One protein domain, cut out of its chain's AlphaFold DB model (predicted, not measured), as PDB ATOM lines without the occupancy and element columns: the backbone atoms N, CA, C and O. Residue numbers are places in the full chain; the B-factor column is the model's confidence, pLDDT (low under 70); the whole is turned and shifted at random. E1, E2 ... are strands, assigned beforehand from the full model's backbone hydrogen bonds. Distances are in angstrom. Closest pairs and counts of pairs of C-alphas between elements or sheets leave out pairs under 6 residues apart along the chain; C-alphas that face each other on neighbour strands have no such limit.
ATOM      1  N   PRO A  33     150.467 144.032 199.000       70.69
ATOM      2  CA  PRO A  33     149.019 144.078 198.882       70.69
ATOM      3  C   PRO A  33     148.656 145.176 197.871       70.69
ATOM      4  O   PRO A  33     148.741 146.366 198.171       70.69
ATOM      5  N   VAL A  34     148.322 144.773 196.644       79.44
ATOM      6  CA  VAL A  34     147.863 145.670 195.577       79.44
ATOM      7  C   VAL A  34     146.344 145.612 195.547       79.44
ATOM      8  O   VAL A  34     145.778 144.564 195.253       79.44
ATOM      9  N   LEU A  35     145.700 146.737 195.841       84.38
ATOM     10  CA  LEU A  35     144.245 146.864 195.810       84.38
ATOM     11  C   LEU A  35     143.820 147.471 194.478       84.38
ATOM     12  O   LEU A  35     144.484 148.385 193.992       84.38
ATOM     13  N   TYR A  36     142.714 147.006 193.904       87.19
ATOM     14  CA  TYR A  36     142.132 147.617 192.710       87.19
ATOM     15  C   TYR A  36     140.794 148.253 193.048       87.19
ATOM     16  O   TYR A  36     139.873 147.573 193.499       87.19
ATOM     17  N   LEU A  37     140.708 149.559 192.814       88.00
ATOM     18  CA  LEU A  37     139.543 150.379 193.124       88.00
ATOM     19  C   LEU A  37     139.163 151.192 191.885       88.00
ATOM     20  O   LEU A  37     140.026 151.527 191.064       88.00
ATOM     21  N   ALA A  38     137.879 151.520 191.758       88.19
ATOM     22  CA  ALA A  38     137.449 152.579 190.855       88.19
ATOM     23  C   ALA A  38     137.903 153.919 191.447       88.19
ATOM     24  O   ALA A  38     137.595 154.228 192.597       88.19
ATOM     25  N   CYS A  39     138.690 154.680 190.693       87.19
ATOM     26  CA  CYS A  39     139.185 155.965 191.155       87.19
ATOM     27  C   CYS A  39     138.145 157.064 190.914       87.19
ATOM     28  O   CYS A  39     137.771 157.292 189.767       87.19
ATOM     29  N   ASP A  40     137.762 157.807 191.952       85.75
ATOM     30  CA  ASP A  40     136.806 158.919 191.842       85.75
ATOM     31  C   ASP A  40     137.368 160.094 191.022       85.75
ATOM     32  O   ASP A  40     136.632 160.819 190.358       85.75
ATOM     33  N   GLY A  41     138.696 160.260 191.013       85.38
ATOM     34  CA  GLY A  41     139.368 161.342 190.294       85.38
ATOM     35  C   GLY A  41     139.463 161.130 188.780       85.38
ATOM     36  O   GLY A  41     139.293 162.076 188.017       85.38
ATOM     37  N   CYS A  42     139.761 159.908 188.319       86.25
ATOM     38  CA  CYS A  42     139.915 159.609 186.884       86.25
ATOM     39  C   CYS A  42     138.835 158.675 186.309       86.25
ATOM     40  O   CYS A  42     138.825 158.415 185.104       86.25
ATOM     41  N   GLY A  43     137.945 158.148 187.151       85.56
ATOM     42  CA  GLY A  43     136.871 157.223 186.781       85.56
ATOM     43  C   GLY A  43     137.345 155.846 186.307       85.56
ATOM     44  O   GLY A  43     136.545 155.074 185.788       85.56
ATOM     45  N   GLN A  44     138.642 155.536 186.413       86.94
ATOM     46  CA  GLN A  44     139.219 154.278 185.933       86.94
ATOM     47  C   GLN A  44     139.456 153.304 187.084       86.94
ATOM     48  O   GLN A  44     139.749 153.719 188.203       86.94
ATOM     49  N   VAL A  45     139.414 152.002 186.789       87.00
ATOM     50  CA  VAL A  45     139.883 150.974 187.724       87.00
ATOM     51  C   VAL A  45     141.406 150.917 187.675       87.00
ATOM     52  O   VAL A  45     142.007 150.605 186.639       87.00
ATOM     53  N   THR A  46     142.035 151.232 188.800       86.19
ATOM     54  CA  THR A  46     143.492 151.339 188.919       86.19
ATOM     55  C   THR A  46     143.996 150.625 190.157       86.19
ATOM     56  O   THR A  46     143.248 150.406 191.104       86.19
ATOM     57  N   ALA A  47     145.277 150.263 190.151       84.81
ATOM     58  CA  ALA A  47     145.955 149.817 191.356       84.81
ATOM     59  C   ALA A  47     146.102 150.977 192.360       84.81
ATOM     60  O   ALA A  47     146.405 152.104 191.967       84.81
ATOM     61  N   HIS A  48     145.945 150.678 193.646       82.31
ATOM     62  CA  HIS A  48     146.243 151.538 194.785       82.31
ATOM     63  C   HIS A  48     147.212 150.762 195.679       82.31
ATOM     64  O   HIS A  48     146.831 149.788 196.332       82.31
ATOM     65  N   THR A  49     148.491 151.149 195.671       75.69
ATOM     66  CA  THR A  49     149.534 150.460 196.460       75.69
ATOM     67  C   THR A  49     149.954 151.235 197.705       75.69
ATOM     68  O   THR A  49     150.699 150.729 198.543       75.69
ATOM     69  N   ARG A  50     149.461 152.469 197.841       71.81
ATOM     70  CA  ARG A  50     149.748 153.358 198.963       71.81
ATOM     71  C   ARG A  50     148.493 153.577 199.784       71.81
ATOM     72  O   ARG A  50     147.451 153.955 199.251       71.81
ATOM     73  N   VAL A  51     148.649 153.380 201.087       69.44
ATOM     74  CA  VAL A  51     147.658 153.740 202.093       69.44
ATOM     75  C   VAL A  51     148.211 154.914 202.888       69.44
ATOM     76  O   VAL A  51     149.247 154.777 203.543       69.44
ATOM     77  N   GLN A  52     147.536 156.055 202.830       63.25
ATOM     78  CA  GLN A  52     147.807 157.178 203.720       63.25
ATOM     79  C   GLN A  52     146.902 157.060 204.946       63.25
ATOM     80  O   GLN A  52     145.700 156.837 204.834       63.25
ATOM     81  N   LYS A  53     147.494 157.162 206.136       66.00
ATOM     82  CA  LYS A  53     146.754 157.288 207.391       66.00
ATOM     83  C   LYS A  53     146.992 158.693 207.908       66.00
ATOM     84  O   LYS A  53     148.114 159.011 208.295       66.00
ATOM     85  N   VAL A  54     145.951 159.513 207.899       62.69
ATOM     86  CA  VAL A  54     145.989 160.828 208.534       62.69
ATOM     87  C   VAL A  54     145.565 160.641 209.986       62.69
ATOM     88  O   VAL A  54     144.466 160.160 210.272       62.69
ATOM     89  N   MET A  55     146.475 160.950 210.904       60.00
ATOM     90  CA  MET A  55     146.179 161.005 212.330       60.00
ATOM     91  C   MET A  55     145.953 162.461 212.692       60.00
ATOM     92  O   MET A  55     146.840 163.281 212.464       60.00
ATOM     93  N   ASP A  56     144.781 162.756 213.240       61.88
ATOM     94  CA  ASP A  56     144.485 164.071 213.788       61.88
ATOM     95  C   ASP A  56     144.466 163.981 215.320       61.88
ATOM     96  O   ASP A  56     144.031 162.974 215.896       61.88
ATOM     97  N   ILE A  57     144.991 165.012 215.976       57.38
ATOM     98  CA  ILE A  57     145.013 165.134 217.434       57.38
ATOM     99  C   ILE A  57     144.218 166.387 217.767       57.38
ATOM    100  O   ILE A  57     144.725 167.502 217.676       57.38
ATOM    101  N   SER A  58     142.967 166.189 218.167       55.88
ATOM    102  CA  SER A  58     142.072 167.254 218.620       55.88
ATOM    103  C   SER A  58     141.660 166.963 220.065       55.88
ATOM    104  O   SER A  58     141.292 165.835 220.388       55.88
ATOM    105  N   ASP A  59     141.788 167.954 220.953       63.47
ATOM    106  CA  ASP A  59     141.408 167.890 222.377       63.47
ATOM    107  C   ASP A  59     141.949 166.678 223.166       63.47
ATOM    108  O   ASP A  59     141.272 166.089 224.006       63.47
ATOM    109  N   GLY A  60     143.197 166.275 222.901       64.25
ATOM    110  CA  GLY A  60     143.846 165.164 223.613       64.25
ATOM    111  C   GLY A  60     143.342 163.769 223.220       64.25
ATOM    112  O   GLY A  60     143.833 162.776 223.759       64.25
ATOM    113  N   ALA A  61     142.421 163.672 222.257       56.59
ATOM    114  CA  ALA A  61     141.999 162.423 221.642       56.59
ATOM    115  C   ALA A  61     142.703 162.229 220.291       56.59
ATOM    116  O   ALA A  61     142.742 163.120 219.443       56.59
ATOM    117  N   VAL A  62     143.257 161.033 220.078       60.06
ATOM    118  CA  VAL A  62     143.791 160.623 218.775       60.06
ATOM    119  C   VAL A  62     142.631 160.074 217.953       60.06
ATOM    120  O   VAL A  62     142.156 158.966 218.212       60.06
ATOM    121  N   ILE A  63     142.179 160.833 216.956       64.00
ATOM    122  CA  ILE A  63     141.164 160.373 216.008       64.00
ATOM    123  C   ILE A  63     141.906 159.867 214.769       64.00
ATOM    124  O   ILE A  63     142.506 160.627 214.008       64.00
ATOM    125  N   GLY A  64     141.906 158.548 214.577       58.78
ATOM    126  CA  GLY A  64     142.429 157.945 213.355       58.78
ATOM    127  C   GLY A  64     141.424 158.115 212.221       58.78
ATOM    128  O   GLY A  64     140.333 157.549 212.292       58.78
ATOM    129  N   SER A  65     141.781 158.855 211.167       62.00
ATOM    130  CA  SER A  65     140.965 158.865 209.950       62.00
ATOM    131  C   SER A  65     141.010 157.489 209.270       62.00
ATOM    132  O   SER A  65     142.026 156.786 209.370       62.00
ATOM    133  N   PRO A  66     139.937 157.080 208.562       65.06
ATOM    134  CA  PRO A  66     139.968 155.887 207.728       65.06
ATOM    135  C   PRO A  66     141.161 155.933 206.762       65.06
ATOM    136  O   PRO A  66     141.502 157.012 206.276       65.06
ATOM    137  N   PRO A  67     141.809 154.791 206.474       70.44
ATOM    138  CA  PRO A  67     142.907 154.750 205.519       70.44
ATOM    139  C   PRO A  67     142.456 155.282 204.153       70.44
ATOM    140  O   PRO A  67     141.433 154.850 203.623       70.44
ATOM    141  N   GLU A  68     143.237 156.186 203.573       79.44
ATOM    142  CA  GLU A  68     143.014 156.727 202.234       79.44
ATOM    143  C   GLU A  68     143.875 155.966 201.226       79.44
ATOM    144  O   GLU A  68     145.079 155.773 201.424       79.44
ATOM    145  N   ALA A  69     143.253 155.494 200.149       81.50
ATOM    146  CA  ALA A  69     143.931 154.787 199.074       81.50
ATOM    147  C   ALA A  69     144.311 155.784 197.974       81.50
ATOM    148  O   ALA A  69     143.455 156.495 197.453       81.50
ATOM    149  N   VAL A  70     145.583 155.799 197.573       84.38
ATOM    150  CA  VAL A  70     146.072 156.724 196.536       84.38
ATOM    151  C   VAL A  70     146.101 156.036 195.176       84.38
ATOM    152  O   VAL A  70     146.720 154.980 195.026       84.38
ATOM    153  N   CYS A  71     145.442 156.644 194.191       85.19
ATOM    154  CA  CYS A  71     145.410 156.163 192.814       85.19
ATOM    155  C   CYS A  71     146.799 156.245 192.166       85.19
ATOM    156  O   CYS A  71     147.408 157.312 192.108       85.19
ATOM    157  N   GLU A  72     147.292 155.140 191.602       84.25
ATOM    158  CA  GLU A  72     148.603 155.110 190.931       84.25
ATOM    159  C   GLU A  72     148.631 155.858 189.585       84.25
ATOM    160  O   GLU A  72     149.714 156.100 189.047       84.25
ATOM    161  N   ALA A  73     147.465 156.195 189.020       84.31
ATOM    162  CA  ALA A  73     147.358 156.868 187.726       84.31
ATOM    163  C   ALA A  73     147.271 158.398 187.830       84.31
ATOM    164  O   ALA A  73     147.907 159.083 187.033       84.31
ATOM    165  N   CYS A  74     146.485 158.928 188.772       86.44
ATOM    166  CA  CYS A  74     146.252 160.372 188.916       86.44
ATOM    167  C   CYS A  74     146.607 160.931 190.301       86.44
ATOM    168  O   CYS A  74     146.341 162.100 190.554       86.44
ATOM    169  N   GLU A  75     147.167 160.111 191.197       86.19
ATOM    170  CA  GLU A  75     147.554 160.491 192.567       86.19
ATOM    171  C   GLU A  75     146.399 160.992 193.450       86.19
ATOM    172  O   GLU A  75     146.617 161.474 194.558       86.19
ATOM    173  N   HIS A  76     145.154 160.815 193.001       85.62
ATOM    174  CA  HIS A  76     143.974 161.132 193.787       85.62
ATOM    175  C   HIS A  76     143.887 160.214 195.011       85.62
ATOM    176  O   HIS A  76     143.889 158.986 194.879       85.62
ATOM    177  N   ALA A  77     143.829 160.817 196.197       84.81
ATOM    178  CA  ALA A  77     143.571 160.126 197.450       84.81
ATOM    179  C   ALA A  77     142.059 160.054 197.674       84.81
ATOM    180  O   ALA A  77     141.385 161.082 197.684       84.81
ATOM    181  N   GLN A  78     141.538 158.841 197.850       82.62
ATOM    182  CA  GLN A  78     140.125 158.614 198.141       82.62
ATOM    183  C   GLN A  78     139.964 157.761 199.395       82.62
ATOM    184  O   GLN A  78     140.782 156.877 199.682       82.62
ATOM    185  N   ARG A  79     138.906 158.032 200.162       81.44
ATOM    186  CA  ARG A  79     138.599 157.278 201.381       81.44
ATOM    187  C   ARG A  79     138.186 155.858 201.026       81.44
ATOM    188  O   ARG A  79     137.400 155.646 200.108       81.44
ATOM    189  N   ARG A  80     138.690 154.888 201.786       76.25
ATOM    190  CA  ARG A  80     138.275 153.496 201.621       76.25
ATOM    191  C   ARG A  80     136.886 153.255 202.193       76.25
ATOM    192  O   ARG A  80     136.592 153.678 203.313       76.25
ATOM    193  N   THR A  81     136.084 152.503 201.448       76.12
ATOM    194  CA  THR A  81     134.764 152.035 201.889       76.12
ATOM    195  C   THR A  81     134.782 150.511 201.950       76.12
ATOM    196  O   THR A  81     135.430 149.860 201.140       76.12
ATOM    197  N   VAL A  82     134.110 149.896 202.922       74.88
ATOM    198  CA  VAL A  82     134.076 148.427 202.999       74.88
ATOM    199  C   VAL A  82     133.364 147.871 201.759       74.88
ATOM    200  O   VAL A  82     132.231 148.255 201.488       74.88
ATOM    201  N   GLY A  83     134.021 146.969 201.020       75.62
ATOM    202  CA  GLY A  83     133.472 146.349 199.804       75.62
ATOM    203  C   GLY A  83     133.729 147.115 198.499       75.62
ATOM    204  O   GLY A  83     133.132 146.776 197.485       75.62
ATOM    205  N   ASP A  84     134.608 148.120 198.508       79.31
ATOM    206  CA  ASP A  84     135.011 148.895 197.320       79.31
ATOM    207  C   ASP A  84     135.971 148.156 196.363       79.31
ATOM    208  O   ASP A  84     136.274 148.640 195.271       79.31
ATOM    209  N   GLU A  85     136.456 146.982 196.768       82.69
ATOM    210  CA  GLU A  85     137.413 146.174 196.020       82.69
ATOM    211  C   GLU A  85     136.744 145.407 194.878       82.69
ATOM    212  O   GLU A  85     135.777 144.667 195.074       82.69
ATOM    213  N   LEU A  86     137.293 145.557 193.671       84.62
ATOM    214  CA  LEU A  86     136.823 144.802 192.516       84.62
ATOM    215  C   LEU A  86     137.385 143.371 192.520       84.62
ATOM    216  O   LEU A  86     138.570 143.180 192.808       84.62
ATOM    217  N   PRO A  87     136.577 142.364 192.136       84.69
ATOM    218  CA  PRO A  87     137.038 140.986 192.057       84.69
ATOM    219  C   PRO A  87     138.153 140.841 191.014       84.69
ATOM    220  O   PRO A  87     138.058 141.353 189.898       84.69
ATOM    221  N   ALA A  88     139.212 140.122 191.380       85.62
ATOM    222  CA  ALA A  88     140.320 139.803 190.490       85.62
ATOM    223  C   ALA A  88     140.011 138.527 189.689       85.62
ATOM    224  O   ALA A  88     140.277 137.413 190.138       85.62
ATOM    225  N   ASP A  89     139.422 138.699 188.511       88.75
ATOM    226  CA  ASP A  89     138.923 137.635 187.632       88.75
ATOM    227  C   ASP A  89     139.857 137.316 186.451       88.75
ATOM    228  O   ASP A  89     139.719 136.280 185.802       88.75
ATOM    229  N   THR A  90     140.837 138.180 186.178       88.44
ATOM    230  CA  THR A  90     141.786 138.032 185.068       88.44
ATOM    231  C   THR A  90     143.205 137.842 185.587       88.44
ATOM    232  O   THR A  90     143.607 138.449 186.568       88.44
ATOM    233  N   THR A  91     144.015 137.020 184.917       88.94
ATOM    234  CA  THR A  91     145.437 136.858 185.265       88.94
ATOM    235  C   THR A  91     146.323 137.606 184.276       88.94
ATOM    236  O   THR A  91     146.133 137.506 183.066       88.94
ATOM    237  N   VAL A  92     147.321 138.329 184.782       88.31
ATOM    238  CA  VAL A  92     148.318 139.043 183.976       88.31
ATOM    239  C   VAL A  92     149.721 138.570 184.340       88.31
ATOM    240  O   VAL A  92     150.037 138.360 185.510       88.31
ATOM    241  N   ILE A  93     150.582 138.423 183.331       89.50
ATOM    242  CA  ILE A  93     152.001 138.100 183.509       89.50
ATOM    243  C   ILE A  93     152.803 139.400 183.580       89.50
ATOM    244  O   ILE A  93     152.670 140.287 182.731       89.50
ATOM    245  N   CYS A  94     153.659 139.530 184.590       89.19
ATOM    246  CA  CYS A  94     154.512 140.699 184.724       89.19
ATOM    247  C   CYS A  94     155.583 140.753 183.621       89.19
ATOM    248  O   CYS A  94     156.446 139.876 183.535       89.19
ATOM    249  N   ALA A  95     155.593 141.845 182.856       88.56
ATOM    250  CA  ALA A  95     156.598 142.144 181.833       88.56
ATOM    251  C   ALA A  95     157.829 142.893 182.387       88.56
ATOM    252  O   ALA A  95     158.747 143.245 181.650       88.56
ATOM    253  N   GLY A  96     157.847 143.170 183.691       85.94
ATOM    254  CA  GLY A  96     158.905 143.911 184.363       85.94
ATOM    255  C   GLY A  96     160.165 143.101 184.649       85.94
ATOM    256  O   GLY A  96     160.293 141.917 184.328       85.94
ATOM    257  N   HIS A  97     161.098 143.746 185.343       82.44
ATOM    258  CA  HIS A  97     162.326 143.117 185.814       82.44
ATOM    259  C   HIS A  97     162.406 143.176 187.333       82.44
ATOM    260  O   HIS A  97     162.211 144.228 187.940       82.44
ATOM    261  N   ARG A  98     162.754 142.050 187.958       73.25
ATOM    262  CA  ARG A  98     162.981 141.995 189.402       73.25
ATOM    263  C   ARG A  98     164.448 142.266 189.698       73.25
ATOM    264  O   ARG A  98     165.341 141.594 189.175       73.25
ATOM    265  N   PHE A  99     164.698 143.213 190.593       64.25
ATOM    266  CA  PHE A  99     166.022 143.423 191.162       64.25
ATOM    267  C   PHE A  99     166.206 142.461 192.338       64.25
ATOM    268  O   PHE A  99     165.690 142.695 193.426       64.25
ATOM    269  N   ARG A 100     166.938 141.361 192.134       59.44
ATOM    270  CA  ARG A 100     167.447 140.559 193.258       59.44
ATOM    271  C   ARG A 100     168.861 141.026 193.588       59.44
ATOM    272  O   ARG A 100     169.747 140.974 192.733       59.44
ATOM    273  N   ARG A 101     169.080 141.472 194.826       52.28
ATOM    274  CA  ARG A 101     170.421 141.735 195.359       52.28
ATOM    275  C   ARG A 101     171.005 140.390 195.796       52.28
ATOM    276  O   ARG A 101     170.632 139.868 196.835       52.28
ATOM    277  N   PHE A 102     171.856 139.792 194.965       47.66
ATOM    278  CA  PHE A 102     172.630 138.603 195.336       47.66
ATOM    279  C   PHE A 102     174.092 139.041 195.471       47.66
ATOM    280  O   PHE A 102     174.837 139.098 194.489       47.66
ATOM    281  N   GLY A 103     174.470 139.472 196.676       58.03
ATOM    282  CA  GLY A 103     175.770 140.099 196.935       58.03
ATOM    283  C   GLY A 103     175.960 141.440 196.203       58.03
ATOM    284  O   GLY A 103     175.025 142.232 196.074       58.03
ATOM    285  N   LEU A 104     177.182 141.692 195.710       51.19
ATOM    286  CA  LEU A 104     177.591 142.935 195.024       51.19
ATOM    287  C   LEU A 104     177.139 143.035 193.552       51.19
ATOM    288  O   LEU A 104     177.275 144.095 192.942       51.19
ATOM    289  N   ARG A 105     176.604 141.963 192.947       48.66
ATOM    290  CA  ARG A 105     176.226 141.956 191.522       48.66
ATOM    291  C   ARG A 105     174.722 142.163 191.338       48.66
ATOM    292  O   ARG A 105     173.904 141.377 191.809       48.66
ATOM    293  N   ARG A 106     174.353 143.204 190.585       54.91
ATOM    294  CA  ARG A 106     172.974 143.452 190.138       54.91
ATOM    295  C   ARG A 106     172.689 142.580 188.914       54.91
ATOM    296  O   ARG A 106     173.196 142.868 187.836       54.91
ATOM    297  N   ARG A 107     171.886 141.521 189.048       59.28
ATOM    298  CA  ARG A 107     171.339 140.801 187.883       59.28
ATOM    299  C   ARG A 107     169.892 141.234 187.660       59.28
ATOM    300  O   ARG A 107     169.056 141.042 188.540       59.28
ATOM    301  N   ARG A 108     169.601 141.799 186.483       66.38
ATOM    302  CA  ARG A 108     168.228 141.993 185.995       66.38
ATOM    303  C   ARG A 108     167.731 140.652 185.463       66.38
ATOM    304  O   ARG A 108     168.267 140.151 184.481       66.38
ATOM    305  N   ARG A 109     166.742 140.055 186.123       74.75
ATOM    306  CA  ARG A 109     165.954 138.953 185.554       74.75
ATOM    307  C   ARG A 109     164.561 139.479 185.239       74.75
ATOM    308  O   ARG A 109     164.073 140.354 185.954       74.75
ATOM    309  N   ALA A 110     163.948 138.972 184.172       83.12
ATOM    310  CA  ALA A 110     162.518 139.160 183.956       83.12
ATOM    311  C   ALA A 110     161.756 138.696 185.209       83.12
ATOM    312  O   ALA A 110     162.177 137.741 185.867       83.12
ATOM    313  N   CYS A 111     160.711 139.433 185.585       83.44
ATOM    314  CA  CYS A 111     159.861 139.047 186.704       83.44
ATOM    315  C   CYS A 111     159.001 137.847 186.311       83.44
ATOM    316  O   CYS A 111     159.013 136.861 187.036       83.44
ATOM    317  N   SER A 112     158.305 137.936 185.166       84.00
ATOM    318  CA  SER A 112     157.485 136.869 184.562       84.00
ATOM    319  C   SER A 112     156.471 136.204 185.502       84.00
ATOM    320  O   SER A 112     156.017 135.100 185.237       84.00
ATOM    321  N   GLU A 113     156.121 136.867 186.601       86.19
ATOM    322  CA  GLU A 113     155.217 136.325 187.611       86.19
ATOM    323  C   GLU A 113     153.769 136.610 187.211       86.19
ATOM    324  O   GLU A 113     153.467 137.714 186.744       86.19
ATOM    325  N   ALA A 114     152.892 135.627 187.387       86.94
ATOM    326  CA  ALA A 114     151.470 135.751 187.099       86.94
ATOM    327  C   ALA A 114     150.707 136.212 188.349       86.94
ATOM    328  O   ALA A 114     150.913 135.670 189.433       86.94
ATOM    329  N   PHE A 115     149.820 137.197 188.204       88.25
ATOM    330  CA  PHE A 115     148.956 137.691 189.279       88.25
ATOM    331  C   PHE A 115     147.542 137.959 188.789       88.25
ATOM    332  O   PHE A 115     147.337 138.322 187.631       88.25
ATOM    333  N   ALA A 116     146.584 137.813 189.701       89.06
ATOM    334  CA  ALA A 116     145.192 138.136 189.452       89.06
ATOM    335  C   ALA A 116     144.954 139.652 189.552       89.06
ATOM    336  O   ALA A 116     145.494 140.325 190.434       89.06
ATOM    337  N   VAL A 117     144.151 140.177 188.633       89.12
ATOM    338  CA  VAL A 117     143.725 141.575 188.524       89.12
ATOM    339  C   VAL A 117     142.287 141.628 187.996       89.12
ATOM    340  O   VAL A 117     141.868 140.707 187.292       89.12
ATOM    341  N   PRO A 118     141.526 142.697 188.265       88.94
ATOM    342  CA  PRO A 118     140.227 142.886 187.627       88.94
ATOM    343  C   PRO A 118     140.363 143.087 186.114       88.94
ATOM    344  O   PRO A 118     141.244 143.825 185.661       88.94
ATOM    345  N   ALA A 119     139.450 142.516 185.329       87.75
ATOM    346  CA  ALA A 119     139.400 142.686 183.873       87.75
ATOM    347  C   ALA A 119     139.314 144.164 183.441       87.75
ATOM    348  O   ALA A 119     139.883 144.571 182.425       87.75
ATOM    349  N   ALA A 120     138.633 144.986 184.244       87.25
ATOM    350  CA  ALA A 120     138.470 146.418 184.006       87.25
ATOM    351  C   ALA A 120     139.726 147.249 184.331       87.25
ATOM    352  O   ALA A 120     139.757 148.443 184.028       87.25
ATOM    353  N   ALA A 121     140.756 146.658 184.950       86.75
ATOM    354  CA  ALA A 121     141.948 147.395 185.342       86.75
ATOM    355  C   ALA A 121     142.681 147.943 184.109       86.75
ATOM    356  O   ALA A 121     143.087 147.205 183.208       86.75
ATOM    357  N   VAL A 122     142.883 149.259 184.088       87.50
ATOM    358  CA  VAL A 122     143.562 149.962 182.987       87.50
ATOM    359  C   VAL A 122     145.076 149.973 183.192       87.50
ATOM    360  O   VAL A 122     145.851 149.922 182.230       87.50
ATOM    361  N   LEU A 123     145.494 150.025 184.455       87.44
ATOM    362  CA  LEU A 123     146.878 150.005 184.903       87.44
ATOM    363  C   LEU A 123     147.007 148.958 186.004       87.44
ATOM    364  O   LEU A 123     146.278 149.014 186.994       87.44
ATOM    365  N   VAL A 124     147.957 148.041 185.844       90.00
ATOM    366  CA  VAL A 124     148.235 146.991 186.822       90.00
ATOM    367  C   VAL A 124     149.645 147.143 187.370       90.00
ATOM    368  O   VAL A 124     150.574 147.537 186.655       90.00
ATOM    369  N   VAL A 125     149.805 146.843 188.654       89.00
ATOM    370  CA  VAL A 125     151.099 146.902 189.340       89.00
ATOM    371  C   VAL A 125     151.480 145.504 189.776       89.00
ATOM    372  O   VAL A 125     150.736 144.839 190.488       89.00
ATOM    373  N   CYS A 126     152.658 145.064 189.347       87.12
ATOM    374  CA  CYS A 126     153.204 143.781 189.758       87.12
ATOM    375  C   CYS A 126     153.552 143.801 191.260       87.12
ATOM    376  O   CYS A 126     154.420 144.589 191.657       87.12
ATOM    377  N   PRO A 127     152.978 142.911 192.090       84.62
ATOM    378  CA  PRO A 127     153.213 142.921 193.533       84.62
ATOM    379  C   PRO A 127     154.643 142.507 193.924       84.62
ATOM    380  O   PRO A 127     155.054 142.731 195.059       84.62
ATOM    381  N   TRP A 128     155.432 141.942 193.000       82.31
ATOM    382  CA  TRP A 128     156.796 141.463 193.280       82.31
ATOM    383  C   TRP A 128     157.916 142.411 192.864       82.31
ATOM    384  O   TRP A 128     159.005 142.361 193.444       82.31
ATOM    385  N   CYS A 129     157.707 143.210 191.817       83.81
ATOM    386  CA  CYS A 129     158.728 144.122 191.292       83.81
ATOM    387  C   CYS A 129     158.235 145.557 191.102       83.81
ATOM    388  O   CYS A 129     158.998 146.386 190.608       83.81
ATOM    389  N   VAL A 130     156.987 145.853 191.487       84.75
ATOM    390  CA  VAL A 130     156.376 147.195 191.452       84.75
ATOM    391  C   VAL A 130     156.365 147.800 190.043       84.75
ATOM    392  O   VAL A 130     156.231 149.004 189.846       84.75
ATOM    393  N   THR A 131     156.522 146.962 189.016       86.50
ATOM    394  CA  THR A 131     156.432 147.418 187.633       86.50
ATOM    395  C   THR A 131     154.983 147.747 187.323       86.50
ATOM    396  O   THR A 131     154.103 146.901 187.488       86.50
ATOM    397  N   ARG A 132     154.766 148.982 186.869       89.38
ATOM    398  CA  ARG A 132     153.504 149.457 186.311       89.38
ATOM    399  C   ARG A 132     153.427 149.007 184.854       89.38
ATOM    400  O   ARG A 132     154.365 149.248 184.095       89.38
ATOM    401  N   GLN A 133     152.339 148.358 184.469       89.50
ATOM    402  CA  GLN A 133     152.112 147.919 183.094       89.50
ATOM    403  C   GLN A 133     150.640 148.087 182.708       89.50
ATOM    404  O   GLN A 133     149.776 148.267 183.569       89.50
ATOM    405  N   ALA A 134     150.362 148.073 181.406       88.88
ATOM    406  CA  ALA A 134     148.995 148.138 180.911       88.88
ATOM    407  C   ALA A 134     148.190 146.937 181.425       88.88
ATOM    408  O   ALA A 134     148.699 145.814 181.476       88.88
ATOM    409  N   GLY A 135     146.954 147.198 181.843       84.38
ATOM    410  CA  GLY A 135     146.023 146.149 182.229       84.38
ATOM    411  C   GLY A 135     145.294 145.533 181.029       84.38
ATOM    412  O   GLY A 135     145.395 146.039 179.905       84.38
TER     413      GLY A 135
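Overview. This is residues 33 to 135 of the 144 residues of an uncharacterized protein of Micromonospora mirobrigensis (UniProt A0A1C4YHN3). Two small lobes of short strands sit side by side in a loose arch, each with a strand hairpin ending in a free tip at its far end: E1, E2, E3, E6 and E7 with the hairpin E4 and E5, then E8, E11, E12 and E13 with the hairpin E9 and E10. A small sheet, E1 E2 E12 E13, joins the lobes in the middle, and residues 57 to 62 and 101 to 106 stick out at the tips. The printed part has 103 residues with 13 named strands, E1 to E13 in chain order, and no named helix; the class is all strand. The joining sheet is mixed, in the order E1, E2, E12, E13; the other sheets, E3 E6 E7, E4 E5, E8 E11 and E9 E10, are antiparallel. The whole is loose, with a radius of gyration of the C-alphas of 16.6 A, and spans 53 by 37 by 20 A.

Along the chain. Find C-alpha 35 at (144.245, 146.864, 195.810), where E1, residues 35 to 38, begins. Next come E2, 45 to 48, E3, 50 to 52, E4, 55 to 58, E5, 61 to 64, E6, 68 to 70, and E7, 77 to 79. After residues 80 to 89 you reach E8, 90 to 93. E9, residues 97 to 102, measures 14.7 A; E10, from C-alpha 105 at (176.226, 141.956, 191.522) to residue 110, measures 15.9 A. E11, 114 to 117, and E12, 121 to 125, lead to E13, 132 to 134, ending at C-alpha 134 at (148.995, 148.138, 180.911).

Arrangement. Start at the hairpin E1 and E2, where N 48 is 2.7 A from O 35. E2 is parallel to E12, at 19 degrees, with N 122 and O 45 3.0 A apart. E12 and E13 are a hairpin, with N 124 and O 133 2.9 A apart; E1 and E13 are edge strands. E2 runs on into E3 at 71 degrees, and E3 into E4 at 5 degrees. E6 is antiparallel to E3, N 52 to O 68 2.8 A, and to E7, N 69 to O 78 2.9 A. In the hairpin E4 and E5, N 63 and O 56 are 3.0 A apart. E8 and E11 are antiparallel, with N 117 and O 90 2.7 A apart; in the hairpin E9 and E10, N 98 and O 109 are 2.9 A apart. E4 and E9 are apart.

Size, cuts and confidence. The C-alphas farthest apart, of Asp 59 and Arg 105, are 53.3 A from each other. The printed part has no cut, and no link is long. The model's pLDDT is under 70 at residues 51 to 66 and 99 to 108.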